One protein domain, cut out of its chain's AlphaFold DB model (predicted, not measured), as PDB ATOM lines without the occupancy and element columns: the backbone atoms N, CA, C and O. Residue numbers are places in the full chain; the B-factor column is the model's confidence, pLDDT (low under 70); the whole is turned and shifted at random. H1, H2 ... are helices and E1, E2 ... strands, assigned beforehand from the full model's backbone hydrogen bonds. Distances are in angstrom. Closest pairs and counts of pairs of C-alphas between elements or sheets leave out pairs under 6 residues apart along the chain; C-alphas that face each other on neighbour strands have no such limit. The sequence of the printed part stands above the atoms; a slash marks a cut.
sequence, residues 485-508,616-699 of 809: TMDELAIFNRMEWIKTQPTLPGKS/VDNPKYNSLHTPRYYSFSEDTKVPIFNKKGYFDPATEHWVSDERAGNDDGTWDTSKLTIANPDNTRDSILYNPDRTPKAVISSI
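AT A GLANCE: This is residues 485 to 508 and 616 to 699 of the 809 residues of an uncharacterized protein of Planctomycetes bacterium Poly30 (UniProt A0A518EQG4). With little regular structure, one helix, H1, sits in the middle and packs on E2 of parallel pair E2 E7 and E3 of antiparallel pair E3 E6; antiparallel hairpin E4 E5, next to E1, lies farthest out. The 108 printed residues, mixed in class, run H1, then E1 to E7, only 38 in named elements. Compact, with radius of gyration of the C-alphas 13.7 A, it spans 38 by 37 by 20 A.

HOW THE PARTS SIT: In H1, residues 485 to 499, every O i to N i+4 pair is within hydrogen-bond range. Its closest C-alphas to E2, residues 628 to 631, are Asn 493 and Tyr 629, 5.3 A; to E3, residues 638 to 640, Ala 490 and Ile 640, 4.7 A. Within hydrogen-bond range, find N 629 and O 695 of E7, residues 695 to 698, 2.8 A; N 640 and O 673 of E6, residues 673 to 675, 2.8 A; and, in the hairpin of E4, residues 646 to 648, and E5, residues 653 to 655, N 655 and O 646, 2.8 A. The closest C-alphas of E4 and E1, residues 503 to 505, are Tyr 646 and Pro 505, 5.4 A.

IN THESE COORDINATES: From C-alpha 485 at (-52.970, -36.220, -6.305), H1 runs 22.0 A; E7 ends at C-alpha 698, (-44.446, -33.983, 1.730).

THE WHOLE: Across the cut, C-alphas 508 and 616 are 11.4 A apart. Links E5 to E6 and E6 to E7 are long; no printed residue is under 70 in pLDDT.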
ATOM      1  N   THR A 485     -53.875 -36.970  -7.185       92.38
ATOM      2  CA  THR A 485     -52.970 -36.220  -6.305       92.38
ATOM      3  C   THR A 485     -51.525 -36.372  -6.773       92.38
ATOM      4  O   THR A 485     -50.820 -35.382  -6.916       92.38
ATOM      5  N   MET A 486     -51.096 -37.592  -7.096       93.50
ATOM      6  CA  MET A 486     -49.746 -37.840  -7.604       93.50
ATOM      7  C   MET A 486     -49.501 -37.300  -9.023       93.50
ATOM      8  O   MET A 486     -48.365 -36.925  -9.318       93.50
ATOM      9  N   ASP A 487     -50.526 -37.239  -9.887       92.44
ATOM     10  CA  ASP A 487     -50.441 -36.541 -11.183       92.44
ATOM     11  C   ASP A 487     -50.091 -35.061 -10.961       92.44
ATOM     12  O   ASP A 487     -49.115 -34.577 -11.538       92.44
ATOM     13  N   GLU A 488     -50.813 -34.377 -10.070       92.44
ATOM     14  CA  GLU A 488     -50.568 -32.963  -9.760       92.44
ATOM     15  C   GLU A 488     -49.194 -32.746  -9.113       92.44
ATOM     16  O   GLU A 488     -48.442 -31.887  -9.570       92.44
ATOM     17  N   LEU A 489     -48.786 -33.588  -8.148       95.06
ATOM     18  CA  LEU A 489     -47.435 -33.502  -7.569       95.06
ATOM     19  C   LEU A 489     -46.349 -33.595  -8.649       95.06
ATOM     20  O   LEU A 489     -45.391 -32.824  -8.643       95.06
ATOM     21  N   ALA A 490     -46.493 -34.523  -9.600       95.50
ATOM     22  CA  ALA A 490     -45.521 -34.704 -10.675       95.50
ATOM     23  C   ALA A 490     -45.462 -33.509 -11.642       95.50
ATOM     24  O   ALA A 490     -44.393 -33.231 -12.202       95.50
ATOM     25  N   ILE A 491     -46.593 -32.825 -11.838       92.12
ATOM     26  CA  ILE A 491     -46.716 -31.614 -12.655       92.12
ATOM     27  C   ILE A 491     -46.105 -30.412 -11.930       92.12
ATOM     28  O   ILE A 491     -45.279 -29.725 -12.530       92.12
ATOM     29  N   PHE A 492     -46.405 -30.198 -10.647       93.38
ATOM     30  CA  PHE A 492     -45.787 -29.129  -9.848       93.38
ATOM     31  C   PHE A 492     -44.266 -29.299  -9.801       93.38
ATOM     32  O   PHE A 492     -43.501 -28.391 -10.123       93.38
ATOM     33  N   ASN A 493     -43.812 -30.532  -9.568       96.25
ATOM     34  CA  ASN A 493     -42.394 -30.876  -9.587       96.25
ATOM     35  C   ASN A 493     -41.722 -30.626 -10.940       96.25
ATOM     36  O   ASN A 493     -40.534 -30.312 -10.993       96.25
ATOM     37  N   ARG A 494     -42.445 -30.767 -12.056       94.25
ATOM     38  CA  ARG A 494     -41.919 -30.412 -13.379       94.25
ATOM     39  C   ARG A 494     -41.670 -28.907 -13.485       94.25
ATOM     40  O   ARG A 494     -40.638 -28.530 -14.037       94.25
ATOM     41  N   MET A 495     -42.578 -28.079 -12.976       90.88
ATOM     42  CA  MET A 495     -42.436 -26.617 -13.012       90.88
ATOM     43  C   MET A 495     -41.212 -26.163 -12.211       90.88
ATOM     44  O   MET A 495     -40.391 -25.389 -12.705       90.88
ATOM     45  N   GLU A 496     -41.009 -26.752 -11.036       94.00
ATOM     46  CA  GLU A 496     -39.828 -26.503 -10.206       94.00
ATOM     47  C   GLU A 496     -38.542 -27.015 -10.859       94.00
ATOM     48  O   GLU A 496     -37.519 -26.327 -10.883       94.00
ATOM     49  N   TRP A 497     -38.595 -28.189 -11.492       95.50
ATOM     50  CA  TRP A 497     -37.469 -28.712 -12.255       95.50
ATOM     51  C   TRP A 497     -37.070 -27.774 -13.400       95.50
ATOM     52  O   TRP A 497     -35.877 -27.497 -13.540       95.50
ATOM     53  N   ILE A 498     -38.029 -27.239 -14.167       93.75
ATOM     54  CA  ILE A 498     -37.778 -26.309 -15.282       93.75
ATOM     55  C   ILE A 498     -36.911 -25.132 -14.825       93.75
ATOM     56  O   ILE A 498     -35.877 -24.882 -15.442       93.75
ATOM     57  N   LYS A 499     -37.242 -24.481 -13.704       93.19
ATOM     58  CA  LYS A 499     -36.504 -23.315 -13.169       93.19
ATOM     59  C   LYS A 499     -35.024 -23.600 -12.872       93.19
ATOM     60  O   LYS A 499     -34.197 -22.691 -12.857       93.19
ATOM     61  N   THR A 500     -34.658 -24.872 -12.691       94.50
ATOM     62  CA  THR A 500     -33.289 -25.304 -12.346       94.50
ATOM     63  C   THR A 500     -32.440 -25.752 -13.534       94.50
ATOM     64  O   THR A 500     -31.250 -26.032 -13.358       94.50
ATOM     65  N   GLN A 501     -33.021 -25.872 -14.733       94.88
ATOM     66  CA  GLN A 501     -32.298 -26.363 -15.906       94.88
ATOM     67  C   GLN A 501     -31.830 -25.204 -16.791       94.88
ATOM     68  O   GLN A 501     -32.679 -24.464 -17.277       94.88
ATOM     69  N   PRO A 502     -30.523 -25.064 -17.086       95.94
ATOM     70  CA  PRO A 502     -30.043 -24.030 -18.009       95.94
ATOM     71  C   PRO A 502     -30.497 -24.274 -19.455       95.94
ATOM     72  O   PRO A 502     -30.669 -23.332 -20.223       95.94
ATOM     73  N   THR A 503     -30.700 -25.541 -19.823       96.69
ATOM     74  CA  THR A 503     -31.230 -25.952 -21.124       96.69
ATOM     75  C   THR A 503     -32.301 -27.017 -20.947       96.69
ATOM     76  O   THR A 503     -32.177 -27.875 -20.072       96.69
ATOM     77  N   LEU A 504     -33.308 -27.016 -21.815       96.31
ATOM     78  CA  LEU A 504     -34.412 -27.976 -21.809       96.31
ATOM     79  C   LEU A 504     -34.468 -28.764 -23.128       96.31
ATOM     80  O   LEU A 504     -33.972 -28.295 -24.153       96.31
ATOM     81  N   PRO A 505     -35.057 -29.973 -23.148       95.69
ATOM     82  CA  PRO A 505     -35.296 -30.698 -24.392       95.69
ATOM     83  C   PRO A 505     -36.338 -29.974 -25.255       95.69
ATOM     84  O   PRO A 505     -37.483 -29.813 -24.849       95.69
ATOM     85  N   GLY A 506     -35.948 -29.571 -26.462       94.06
ATOM     86  CA  GLY A 506     -36.833 -29.000 -27.474       94.06
ATOM     87  C   GLY A 506     -37.583 -30.061 -28.283       94.06
ATOM     88  O   GLY A 506     -37.407 -31.271 -28.106       94.06
ATOM     89  N   LYS A 507     -38.443 -29.609 -29.200       93.75
ATOM     90  CA  LYS A 507     -39.268 -30.490 -30.037       93.75
ATOM     91  C   LYS A 507     -38.405 -31.468 -30.835       93.75
ATOM     92  O   LYS A 507     -37.431 -31.075 -31.462       93.75
ATOM     93  N   SER A 508     -38.770 -32.750 -30.833       92.81
ATOM     94  CA  SER A 508     -38.014 -33.760 -31.585       92.81
ATOM     95  C   SER A 508     -38.153 -33.551 -33.092       92.81
ATOM     96  O   SER A 508     -39.265 -33.472 -33.617       92.81
ATOM     97  N   VAL A 616     -32.564 -26.617 -25.949       95.88
ATOM     98  CA  VAL A 616     -32.909 -25.201 -26.111       95.88
ATOM     99  C   VAL A 616     -32.580 -24.450 -24.829       95.88
ATOM    100  O   VAL A 616     -32.695 -25.020 -23.743       95.88
ATOM    101  N   ASP A 617     -32.144 -23.200 -24.953       95.69
ATOM    102  CA  ASP A 617     -31.874 -22.346 -23.798       95.69
ATOM    103  C   ASP A 617     -33.174 -22.083 -23.032       95.69
ATOM    104  O   ASP A 617     -34.234 -21.898 -23.634       95.69
ATOM    105  N   ASN A 618     -33.093 -22.097 -21.703       94.12
ATOM    106  CA  ASN A 618     -34.246 -21.883 -20.843       94.12
ATOM    107  C   ASN A 618     -34.255 -20.447 -20.286       94.12
ATOM    108  O   ASN A 618     -33.450 -20.149 -19.399       94.12
ATOM    109  N   PRO A 619     -35.165 -19.566 -20.738       90.75
ATOM    110  CA  PRO A 619     -35.272 -18.202 -20.215       90.75
ATOM    111  C   PRO A 619     -35.729 -18.163 -18.750       90.75
ATOM    112  O   PRO A 619     -35.407 -17.218 -18.035       90.75
ATOM    113  N   LYS A 620     -36.400 -19.220 -18.269       88.38
ATOM    114  CA  LYS A 620     -36.872 -19.361 -16.883       88.38
ATOM    115  C   LYS A 620     -35.799 -19.915 -15.934       88.38
ATOM    116  O   LYS A 620     -36.088 -20.177 -14.768       88.38
ATOM    117  N   TYR A 621     -34.572 -20.144 -16.411       93.44
ATOM    118  CA  TYR A 621     -33.490 -20.659 -15.574       93.44
ATOM    119  C   TYR A 621     -33.019 -19.613 -14.563       93.44
ATOM    120  O   TYR A 621     -32.541 -18.540 -14.934       93.44
ATOM    121  N   ASN A 622     -33.051 -19.974 -13.283       91.06
ATOM    122  CA  ASN A 622     -32.473 -19.180 -12.209       91.06
ATOM    123  C   ASN A 622     -31.478 -20.035 -11.416       91.06
ATOM    124  O   ASN A 622     -31.849 -20.981 -10.723       91.06
ATOM    125  N   SER A 623     -30.191 -19.685 -11.491       90.19
ATOM    126  CA  SER A 623     -29.123 -20.417 -10.796       90.19
ATOM    127  C   SER A 623     -29.178 -20.312  -9.271       90.19
ATOM    128  O   SER A 623     -28.483 -21.072  -8.599       90.19
ATOM    129  N   LEU A 624     -29.934 -19.348  -8.742       87.94
ATOM    130  CA  LEU A 624     -30.143 -19.132  -7.310       87.94
ATOM    131  C   LEU A 624     -31.474 -19.722  -6.819       87.94
ATOM    132  O   LEU A 624     -31.763 -19.631  -5.634       87.94
ATOM    133  N   HIS A 625     -32.285 -20.311  -7.705       89.94
ATOM    134  CA  HIS A 625     -33.556 -20.919  -7.319       89.94
ATOM    135  C   HIS A 625     -33.323 -22.207  -6.532       89.94
ATOM    136  O   HIS A 625     -32.723 -23.155  -7.052       89.94
ATOM    137  N   THR A 626     -33.840 -22.257  -5.308       91.12
ATOM    138  CA  THR A 626     -33.928 -23.485  -4.514       91.12
ATOM    139  C   THR A 626     -35.254 -24.168  -4.849       91.12
ATOM    140  O   THR A 626     -36.302 -23.692  -4.413       91.12
ATOM    141  N   PRO A 627     -35.260 -25.262  -5.637       93.38
ATOM    142  CA  PRO A 627     -36.501 -25.915  -6.024       93.38
ATOM    143  C   PRO A 627     -37.183 -26.552  -4.816       93.38
ATOM    144  O   PRO A 627     -36.528 -27.177  -3.969       93.38
ATOM    145  N   ARG A 628     -38.510 -26.474  -4.796       93.31
ATOM    146  CA  ARG A 628     -39.339 -27.183  -3.824       93.31
ATOM    147  C   ARG A 628     -40.044 -28.349  -4.496       93.31
ATOM    148  O   ARG A 628     -40.998 -28.166  -5.236       93.31
ATOM    149  N   TYR A 629     -39.602 -29.564  -4.215       96.56
ATOM    150  CA  TYR A 629     -40.261 -30.753  -4.735       96.56
ATOM    151  C   TYR A 629     -41.265 -31.325  -3.742       96.56
ATOM    152  O   TYR A 629     -40.998 -31.427  -2.550       96.56
ATOM    153  N   TYR A 630     -42.396 -31.780  -4.251       96.31
ATOM    154  CA  TYR A 630     -43.439 -32.435  -3.496       96.31
ATOM    155  C   TYR A 630     -43.315 -33.959  -3.535       96.31
ATOM    156  O   TYR A 630     -43.028 -34.557  -4.581       96.31
ATOM    157  N   SER A 631     -43.580 -34.601  -2.400       95.81
ATOM    158  CA  SER A 631     -43.688 -36.060  -2.273       95.81
ATOM    159  C   SER A 631     -45.032 -36.453  -1.662       95.81
ATOM    160  O   SER A 631     -45.694 -35.640  -1.016       95.81
ATOM    161  N   PHE A 632     -45.448 -37.705  -1.857       94.50
ATOM    162  CA  PHE A 632     -46.717 -38.194  -1.310       94.50
ATOM    163  C   PHE A 632     -46.644 -38.380   0.215       94.50
ATOM    164  O   PHE A 632     -47.509 -37.901   0.935       94.50
ATOM    165  N   SER A 633     -45.553 -38.985   0.686       91.56
ATOM    166  CA  SER A 633     -45.159 -39.134   2.098       91.56
ATOM    167  C   SER A 633     -43.644 -38.888   2.236       91.56
ATOM    168  O   SER A 633     -42.931 -38.925   1.225       91.56
ATOM    169  N   GLU A 634     -43.122 -38.630   3.439       85.00
ATOM    170  CA  GLU A 634     -41.703 -38.256   3.640       85.00
ATOM    171  C   GLU A 634     -40.705 -39.265   3.047       85.00
ATOM    172  O   GLU A 634     -39.736 -38.870   2.401       85.00
ATOM    173  N   ASP A 635     -40.996 -40.561   3.171       82.50
ATOM    174  CA  ASP A 635     -40.122 -41.649   2.703       82.50
ATOM    175  C   ASP A 635     -40.376 -42.055   1.231       82.50
ATOM    176  O   ASP A 635     -39.740 -42.962   0.672       82.50
ATOM    177  N   THR A 636     -41.341 -41.409   0.570       92.31
ATOM    178  CA  THR A 636     -41.721 -41.750  -0.809       92.31
ATOM    179  C   THR A 636     -40.820 -41.068  -1.830       92.31
ATOM    180  O   THR A 636     -40.135 -40.081  -1.569       92.31
ATOM    181  N   LYS A 637     -40.783 -41.628  -3.039       95.12
ATOM    182  CA  LYS A 637     -39.993 -41.056  -4.130       95.12
ATOM    183  C   LYS A 637     -40.704 -39.836  -4.710       95.12
ATOM    184  O   LYS A 637     -41.927 -39.797  -4.761       95.12
ATOM    185  N   VAL A 638     -39.921 -38.882  -5.203       97.12
ATOM    186  CA  VAL A 638     -40.408 -37.639  -5.809       97.12
ATOM    187  C   VAL A 638     -40.619 -37.865  -7.314       97.12
ATOM    188  O   VAL A 638     -39.632 -38.072  -8.036       97.12
ATOM    189  N   PRO A 639     -41.867 -37.866  -7.821       97.25
ATOM    190  CA  PRO A 639     -42.131 -37.966  -9.252       97.25
ATOM    191  C   PRO A 639     -41.933 -36.610  -9.936       97.25
ATOM    192  O   PRO A 639     -42.413 -35.595  -9.450       97.25
ATOM    193  N   ILE A 640     -41.267 -36.579 -11.090       97.25
ATOM    194  CA  ILE A 640     -41.070 -35.367 -11.899       97.25
ATOM    195  C   ILE A 640     -41.467 -35.680 -13.339       97.25
ATOM    196  O   ILE A 640     -40.857 -36.543 -13.981       97.25
ATOM    197  N   PHE A 641     -42.470 -34.984 -13.872       95.25
ATOM    198  CA  PHE A 641     -42.988 -35.248 -15.214       95.25
ATOM    199  C   PHE A 641     -42.186 -34.537 -16.319       95.25
ATOM    200  O   PHE A 641     -42.642 -33.579 -16.926       95.25
ATOM    201  N   ASN A 642     -40.970 -35.008 -16.600       94.50
ATOM    202  CA  ASN A 642     -40.028 -34.305 -17.486       94.50
ATOM    203  C   ASN A 642     -39.438 -35.139 -18.641       94.50
ATOM    204  O   ASN A 642     -38.599 -34.631 -19.383       94.50
ATOM    205  N   LYS A 643     -39.827 -36.411 -18.820       93.12
ATOM    206  CA  LYS A 643     -39.252 -37.269 -19.881       93.12
ATOM    207  C   LYS A 643     -40.052 -37.305 -21.181       93.12
ATOM    208  O   LYS A 643     -39.458 -37.514 -22.238       93.12
ATOM    209  N   LYS A 644     -41.380 -37.143 -21.123       88.06
ATOM    210  CA  LYS A 644     -42.237 -37.017 -22.316       88.06
ATOM    211  C   LYS A 644     -42.815 -35.614 -22.381       88.06
ATOM    212  O   LYS A 644     -43.647 -35.246 -21.562       88.06
ATOM    213  N   GLY A 645     -42.372 -34.873 -23.381       90.06
ATOM    214  CA  GLY A 645     -42.734 -33.488 -23.618       90.06
ATOM    215  C   GLY A 645     -41.556 -32.759 -24.243       90.06
ATOM    216  O   GLY A 645     -40.511 -33.366 -24.500       90.06
ATOM    217  N   TYR A 646     -41.741 -31.480 -24.513       93.31
ATOM    218  CA  TYR A 646     -40.669 -30.606 -24.950       93.31
ATOM    219  C   TYR A 646     -40.928 -29.175 -24.493       93.31
ATOM    220  O   TYR A 646     -42.074 -28.768 -24.339       93.31
ATOM    221  N   PHE A 647     -39.859 -28.411 -24.312       93.44
ATOM    222  CA  PHE A 647     -39.945 -26.973 -24.131       93.44
ATOM    223  C   PHE A 647     -40.052 -26.294 -25.497       93.44
ATOM    224  O   PHE A 647     -39.216 -26.531 -26.378       93.44
ATOM    225  N   ASP A 648     -41.092 -25.491 -25.684       89.94
ATOM    226  CA  ASP A 648     -41.262 -24.651 -26.861       89.94
ATOM    227  C   ASP A 648     -40.702 -23.254 -26.560       89.94
ATOM    228  O   ASP A 648     -41.311 -22.510 -25.797       89.94
ATOM    229  N   PRO A 649     -39.540 -22.868 -27.117       86.62
ATOM    230  CA  PRO A 649     -38.947 -21.565 -26.840       86.62
ATOM    231  C   PRO A 649     -39.730 -20.400 -27.460       86.62
ATOM    232  O   PRO A 649     -39.421 -19.258 -27.152       86.62
ATOM    233  N   ALA A 650     -40.689 -20.659 -28.361       83.56
ATOM    234  CA  ALA A 650     -41.520 -19.600 -28.932       83.56
ATOM    235  C   ALA A 650     -42.600 -19.127 -27.955       83.56
ATOM    236  O   ALA A 650     -42.926 -17.946 -27.954       83.56
ATOM    237  N   THR A 651     -43.127 -20.052 -27.155       79.56
ATOM    238  CA  THR A 651     -44.173 -19.791 -26.160       79.56
ATOM    239  C   THR A 651     -43.611 -19.826 -24.734       79.56
ATOM    240  O   THR A 651     -44.317 -19.580 -23.778       79.56
ATOM    241  N   GLU A 652     -42.346 -20.209 -24.555       86.06
ATOM    242  CA  GLU A 652     -41.695 -20.429 -23.256       86.06
ATOM    243  C   GLU A 652     -42.411 -21.443 -22.335       86.06
ATOM    244  O   GLU A 652     -42.315 -21.368 -21.101       86.06
ATOM    245  N   HIS A 653     -43.081 -22.444 -22.922       84.81
ATOM    246  CA  HIS A 653     -43.873 -23.444 -22.186       84.81
ATOM    247  C   HIS A 653     -43.424 -24.878 -22.414       84.81
ATOM    248  O   HIS A 653     -42.818 -25.235 -23.426       84.81
ATOM    249  N   TRP A 654     -43.766 -25.729 -21.450       88.88
ATOM    250  CA  TRP A 654     -43.610 -27.169 -21.581       88.88
ATOM    251  C   TRP A 654     -44.854 -27.794 -22.216       88.88
ATOM    252  O   TRP A 654     -45.918 -27.846 -21.604       88.88
ATOM    253  N   VAL A 655     -44.690 -28.337 -23.419       89.88
ATOM    254  CA  VAL A 655     -45.731 -29.051 -24.162       89.88
ATOM    255  C   VAL A 655     -45.627 -30.543 -23.851       89.88
ATOM    256  O   VAL A 655     -44.599 -31.176 -24.121       89.88
ATOM    257  N   SER A 656     -46.681 -31.138 -23.295       87.94
ATOM    258  CA  SER A 656     -46.725 -32.569 -22.968       87.94
ATOM    259  C   SER A 656     -48.143 -33.114 -22.917       87.94
ATOM    260  O   SER A 656     -49.109 -32.372 -23.003       87.94
ATOM    261  N   ASP A 657     -48.272 -34.425 -22.702       82.75
ATOM    262  CA  ASP A 657     -49.547 -34.977 -22.254       82.75
ATOM    263  C   ASP A 657     -49.992 -34.278 -20.962       82.75
ATOM    264  O   ASP A 657     -49.164 -33.834 -20.163       82.75
ATOM    265  N   GLU A 658     -51.298 -34.257 -20.733       78.62
ATOM    266  CA  GLU A 658     -51.888 -33.691 -19.525       78.62
ATOM    267  C   GLU A 658     -51.618 -34.544 -18.271       78.62
ATOM    268  O   GLU A 658     -51.511 -34.029 -17.163       78.62
ATOM    269  N   ARG A 659     -51.506 -35.868 -18.441       85.88
ATOM    270  CA  ARG A 659     -51.345 -36.831 -17.342       85.88
ATOM    271  C   ARG A 659     -49.926 -37.366 -17.247       85.88
ATOM    272  O   ARG A 659     -49.349 -37.817 -18.250       85.88
ATOM    273  N   ALA A 660     -49.419 -37.393 -16.020       89.12
ATOM    274  CA  ALA A 660     -48.083 -37.863 -15.694       89.12
ATOM    275  C   ALA A 660     -48.037 -39.397 -15.559       89.12
ATOM    276  O   ALA A 660     -47.056 -40.024 -15.973       89.12
ATOM    277  N   GLY A 661     -49.106 -40.002 -15.031       87.31
ATOM    278  CA  GLY A 661     -49.289 -41.451 -14.937       87.31
ATOM    279  C   GLY A 661     -49.766 -42.131 -16.232       87.31
ATOM    280  O   GLY A 661     -49.973 -41.506 -17.279       87.31
ATOM    281  N   ASN A 662     -49.947 -43.452 -16.152       86.12
ATOM    282  CA  ASN A 662     -50.643 -44.247 -17.166       86.12
ATOM    283  C   ASN A 662     -52.170 -44.118 -17.011       86.12
ATOM    284  O   ASN A 662     -52.686 -43.943 -15.908       86.12
ATOM    285  N   ASP A 663     -52.914 -44.322 -18.102       82.56
ATOM    286  CA  ASP A 663     -54.388 -44.279 -18.106       82.56
ATOM    287  C   ASP A 663     -55.054 -45.335 -17.202       82.56
ATOM    288  O   ASP A 663     -56.239 -45.225 -16.878       82.56
ATOM    289  N   ASP A 664     -54.314 -46.375 -16.811       83.25
ATOM    290  CA  ASP A 664     -54.768 -47.419 -15.892       83.25
ATOM    291  C   ASP A 664     -54.516 -47.088 -14.411       83.25
ATOM    292  O   ASP A 664     -54.839 -47.909 -13.553       83.25
ATOM    293  N   GLY A 665     -53.993 -45.895 -14.109       84.38
ATOM    294  CA  GLY A 665     -53.700 -45.467 -12.745       84.38
ATOM    295  C   GLY A 665     -52.418 -46.077 -12.187       84.38
ATOM    296  O   GLY A 665     -52.345 -46.351 -10.994       84.38
ATOM    297  N   THR A 666     -51.423 -46.341 -13.038       89.75
ATOM    298  CA  THR A 666     -50.097 -46.833 -12.631       89.75
ATOM    299  C   THR A 666     -48.986 -45.850 -13.004       89.75
ATOM    300  O   THR A 666     -49.164 -44.953 -13.829       89.75
ATOM    301  N   TRP A 667     -47.807 -46.023 -12.407       92.62
ATOM    302  CA  TRP A 667     -46.624 -45.213 -12.693       92.62
ATOM    303  C   TRP A 667     -46.127 -45.387 -14.142       92.62
ATOM    304  O   TRP A 667     -45.838 -46.506 -14.572       92.62
ATOM    305  N   ASP A 668     -45.905 -44.286 -14.873       92.94
ATOM    306  CA  ASP A 668     -45.242 -44.305 -16.189       92.94
ATOM    307  C   ASP A 668     -43.791 -43.798 -16.090       92.94
ATOM    308  O   ASP A 668     -43.478 -42.627 -16.300       92.94
ATOM    309  N   THR A 669     -42.845 -44.703 -15.827       92.69
ATOM    310  CA  THR A 669     -41.402 -44.364 -15.779       92.69
ATOM    311  C   THR A 669     -40.821 -43.854 -17.108       92.69
ATOM    312  O   THR A 669     -39.702 -43.321 -17.125       92.69
ATOM    313  N   SER A 670     -41.551 -44.006 -18.222       92.75
ATOM    314  CA  SER A 670     -41.174 -43.410 -19.507       92.75
ATOM    315  C   SER A 670     -41.528 -41.922 -19.588       92.75
ATOM    316  O   SER A 670     -40.905 -41.210 -20.370       92.75
ATOM    317  N   LYS A 671     -42.470 -41.452 -18.758       93.88
ATOM    318  CA  LYS A 671     -42.839 -40.039 -18.557       93.88
ATOM    319  C   LYS A 671     -42.104 -39.399 -17.379       93.88
ATOM    320  O   LYS A 671     -41.755 -38.222 -17.444       93.88
ATOM    321  N   LEU A 672     -41.847 -40.183 -16.334       96.12
ATOM    322  CA  LEU A 672     -41.396 -39.691 -15.035       96.12
ATOM    323  C   LEU A 672     -39.898 -39.898 -14.801       96.12
ATOM    324  O   LEU A 672     -39.366 -41.005 -14.954       96.12
ATOM    325  N   THR A 673     -39.223 -38.855 -14.332       96.62
ATOM    326  CA  THR A 673     -38.023 -39.010 -13.505       96.62
ATOM    327  C   THR A 673     -38.455 -39.241 -12.061       96.62
ATOM    328  O   THR A 673     -39.418 -38.644 -11.601       96.62
ATOM    329  N   ILE A 674     -37.780 -40.156 -11.365       96.00
ATOM    330  CA  ILE A 674     -38.116 -40.541  -9.992       96.00
ATOM    331  C   ILE A 674     -36.889 -40.241  -9.143       96.00
ATOM    332  O   ILE A 674     -35.905 -40.982  -9.222       96.00
ATOM    333  N   ALA A 675     -36.938 -39.146  -8.388       96.50
ATOM    334  CA  ALA A 675     -35.857 -38.754  -7.496       96.50
ATOM    335  C   ALA A 675     -36.034 -39.415  -6.121       96.50
ATOM    336  O   ALA A 675     -37.154 -39.622  -5.643       96.50
ATOM    337  N   ASN A 676     -34.922 -39.814  -5.507       95.00
ATOM    338  CA  ASN A 676     -34.923 -40.597  -4.279       95.00
ATOM    339  C   ASN A 676     -34.365 -39.793  -3.087       95.00
ATOM    340  O   ASN A 676     -33.141 -39.642  -3.022       95.00
ATOM    341  N   PRO A 677     -35.206 -39.361  -2.125       92.81
ATOM    342  CA  PRO A 677     -34.744 -38.631  -0.941       92.81
ATOM    343  C   PRO A 677     -33.763 -39.435  -0.076       92.81
ATOM    344  O   PRO A 677     -32.788 -38.890   0.426       92.81
ATOM    345  N   ASP A 678     -33.905 -40.759   0.006       92.56
ATOM    346  CA  ASP A 678     -32.994 -41.609   0.798       92.56
ATOM    347  C   ASP A 678     -31.585 -41.714   0.196       92.56
ATOM    348  O   ASP A 678     -30.658 -42.270   0.796       92.56
ATOM    349  N   ASN A 679     -31.412 -41.255  -1.044       94.75
ATOM    350  CA  ASN A 679     -30.155 -41.333  -1.759       94.75
ATOM    351  C   ASN A 679     -29.508 -39.951  -1.842       94.75
ATOM    352  O   ASN A 679     -29.685 -39.239  -2.823       94.75
ATOM    353  N   THR A 680     -28.612 -39.639  -0.905       95.31
ATOM    354  CA  THR A 680     -27.834 -38.382  -0.910       95.31
ATOM    355  C   THR A 680     -26.879 -38.223  -2.113       95.31
ATOM    356  O   THR A 680     -26.036 -37.328  -2.123       95.31
ATOM    357  N   ARG A 681     -26.886 -39.157  -3.078       96.31
ATOM    358  CA  ARG A 681     -26.192 -39.050  -4.375       96.31
ATOM    359  C   ARG A 681     -27.142 -38.736  -5.533       96.31
ATOM    360  O   ARG A 681     -26.693 -38.711  -6.677       96.31
ATOM    361  N   ASP A 682     -28.434 -38.589  -5.268       96.25
ATOM    362  CA  ASP A 682     -29.400 -38.147  -6.263       96.25
ATOM    363  C   ASP A 682     -29.096 -36.693  -6.641       96.25
ATOM    364  O   ASP A 682     -29.187 -35.792  -5.812       96.25
ATOM    365  N   SER A 683     -28.693 -36.466  -7.891       95.12
ATOM    366  CA  SER A 683     -28.241 -35.154  -8.367       95.12
ATOM    367  C   SER A 683     -29.361 -34.125  -8.527       95.12
ATOM    368  O   SER A 683     -29.076 -32.961  -8.815       95.12
ATOM    369  N   ILE A 684     -30.624 -34.550  -8.423       94.69
ATOM    370  CA  ILE A 684     -31.774 -33.645  -8.453       94.69
ATOM    371  C   ILE A 684     -31.973 -33.022  -7.072       94.69
ATOM    372  O   ILE A 684     -32.203 -31.820  -6.978       94.69
ATOM    373  N   LEU A 685     -31.839 -33.832  -6.018       95.06
ATOM    374  CA  LEU A 685     -32.148 -33.437  -4.642       95.06
ATOM    375  C   LEU A 685     -30.917 -32.979  -3.852       95.06
ATOM    376  O   LEU A 685     -31.061 -32.228  -2.891       95.06
ATOM    377  N   TYR A 686     -29.713 -33.400  -4.249       95.56
ATOM    378  CA  TYR A 686     -28.480 -33.151  -3.503       95.56
ATOM    379  C   TYR A 686     -27.357 -32.597  -4.379       95.56
ATOM    380  O   TYR A 686     -27.185 -32.958  -5.548       95.56
ATOM    381  N   ASN A 687     -26.535 -31.751  -3.765       93.75
ATOM    382  CA  ASN A 687     -25.278 -31.285  -4.329       93.75
ATOM    383  C   ASN A 687     -24.229 -32.419  -4.356       93.75
ATOM    384  O   ASN A 687     -24.351 -33.412  -3.631       93.75
ATOM    385  N   PRO A 688     -23.140 -32.289  -5.141       95.00
ATOM    386  CA  PRO A 688     -22.057 -33.281  -5.161       95.00
ATOM    387  C   PRO A 688     -21.406 -33.550  -3.791       95.00
ATOM    388  O   PRO A 688     -20.857 -34.634  -3.573       95.00
ATOM    389  N   ASP A 689     -21.465 -32.582  -2.872       95.31
ATOM    390  CA  ASP A 689     -20.984 -32.692  -1.489       95.31
ATOM    391  C   ASP A 689     -21.999 -33.338  -0.524       95.31
ATOM    392  O   ASP A 689     -21.678 -33.545   0.646       95.31
ATOM    393  N   ARG A 690     -23.168 -33.748  -1.040       94.00
ATOM    394  CA  ARG A 690     -24.300 -34.373  -0.332       94.00
ATOM    395  C   ARG A 690     -25.129 -33.429   0.536       94.00
ATOM    396  O   ARG A 690     -25.980 -33.915   1.278       94.00
ATOM    397  N   THR A 691     -24.914 -32.119   0.453       91.75
ATOM    398  CA  THR A 691     -25.849 -31.151   1.041       91.75
ATOM    399  C   THR A 691     -27.153 -31.121   0.233       91.75
ATOM    400  O   THR A 691     -27.113 -31.363  -0.981       91.75
ATOM    401  N   PRO A 692     -28.316 -30.879   0.868       91.75
ATOM    402  CA  PRO A 692     -29.565 -30.677   0.144       91.75
ATOM    403  C   PRO A 692     -29.430 -29.538  -0.870       91.75
ATOM    404  O   PRO A 692     -28.853 -28.494  -0.579       91.75
ATOM    405  N   LYS A 693     -29.936 -29.774  -2.077       92.69
ATOM    406  CA  LYS A 693     -30.060 -28.782  -3.152       92.69
ATOM    407  C   LYS A 693     -31.510 -28.316  -3.322       92.69
ATOM    408  O   LYS A 693     -31.755 -27.285  -3.933       92.69
ATOM    409  N   ALA A 694     -32.455 -29.106  -2.825       94.06
ATOM    410  CA  ALA A 694     -33.883 -28.890  -2.949       94.06
ATOM    411  C   ALA A 694     -34.557 -29.057  -1.588       94.06
ATOM    412  O   ALA A 694     -34.087 -29.841  -0.755       94.06
ATOM    413  N   VAL A 695     -35.691 -28.388  -1.413       93.56
ATOM    414  CA  VAL A 695     -36.605 -28.638  -0.297       93.56
ATOM    415  C   VAL A 695     -37.592 -29.719  -0.717       93.56
ATOM    416  O   VAL A 695     -38.074 -29.715  -1.849       93.56
ATOM    417  N   ILE A 696     -37.888 -30.654   0.184       94.12
ATOM    418  CA  ILE A 696     -38.890 -31.696  -0.046       94.12
ATOM    419  C   ILE A 696     -40.088 -31.410   0.850       94.12
ATOM    420  O   ILE A 696     -39.972 -31.451   2.072       94.12
ATOM    421  N   SER A 697     -41.227 -31.116   0.233       94.50
ATOM    422  CA  SER A 697     -42.488 -30.826   0.908       94.50
ATOM    423  C   SER A 697     -43.429 -32.015   0.744       94.50
ATOM    424  O   SER A 697     -44.032 -32.218  -0.311       94.50
ATOM    425  N   SER A 698     -43.522 -32.855   1.770       94.50
ATOM    426  CA  SER A 698     -44.446 -33.983   1.730       94.50
ATOM    427  C   SER A 698     -45.877 -33.533   2.002       94.50
ATOM    428  O   SER A 698     -46.110 -32.720   2.896       94.50
ATOM    429  N   ILE A 699     -46.847 -34.087   1.270       95.31
ATOM    430  CA  ILE A 699     -48.270 -33.915   1.600       95.31
ATOM    431  C   ILE A 699     -48.727 -34.878   2.702       95.31
ATOM    432  O   ILE A 699     -49.811 -34.707   3.243       95.31
TER     433      ILE A 699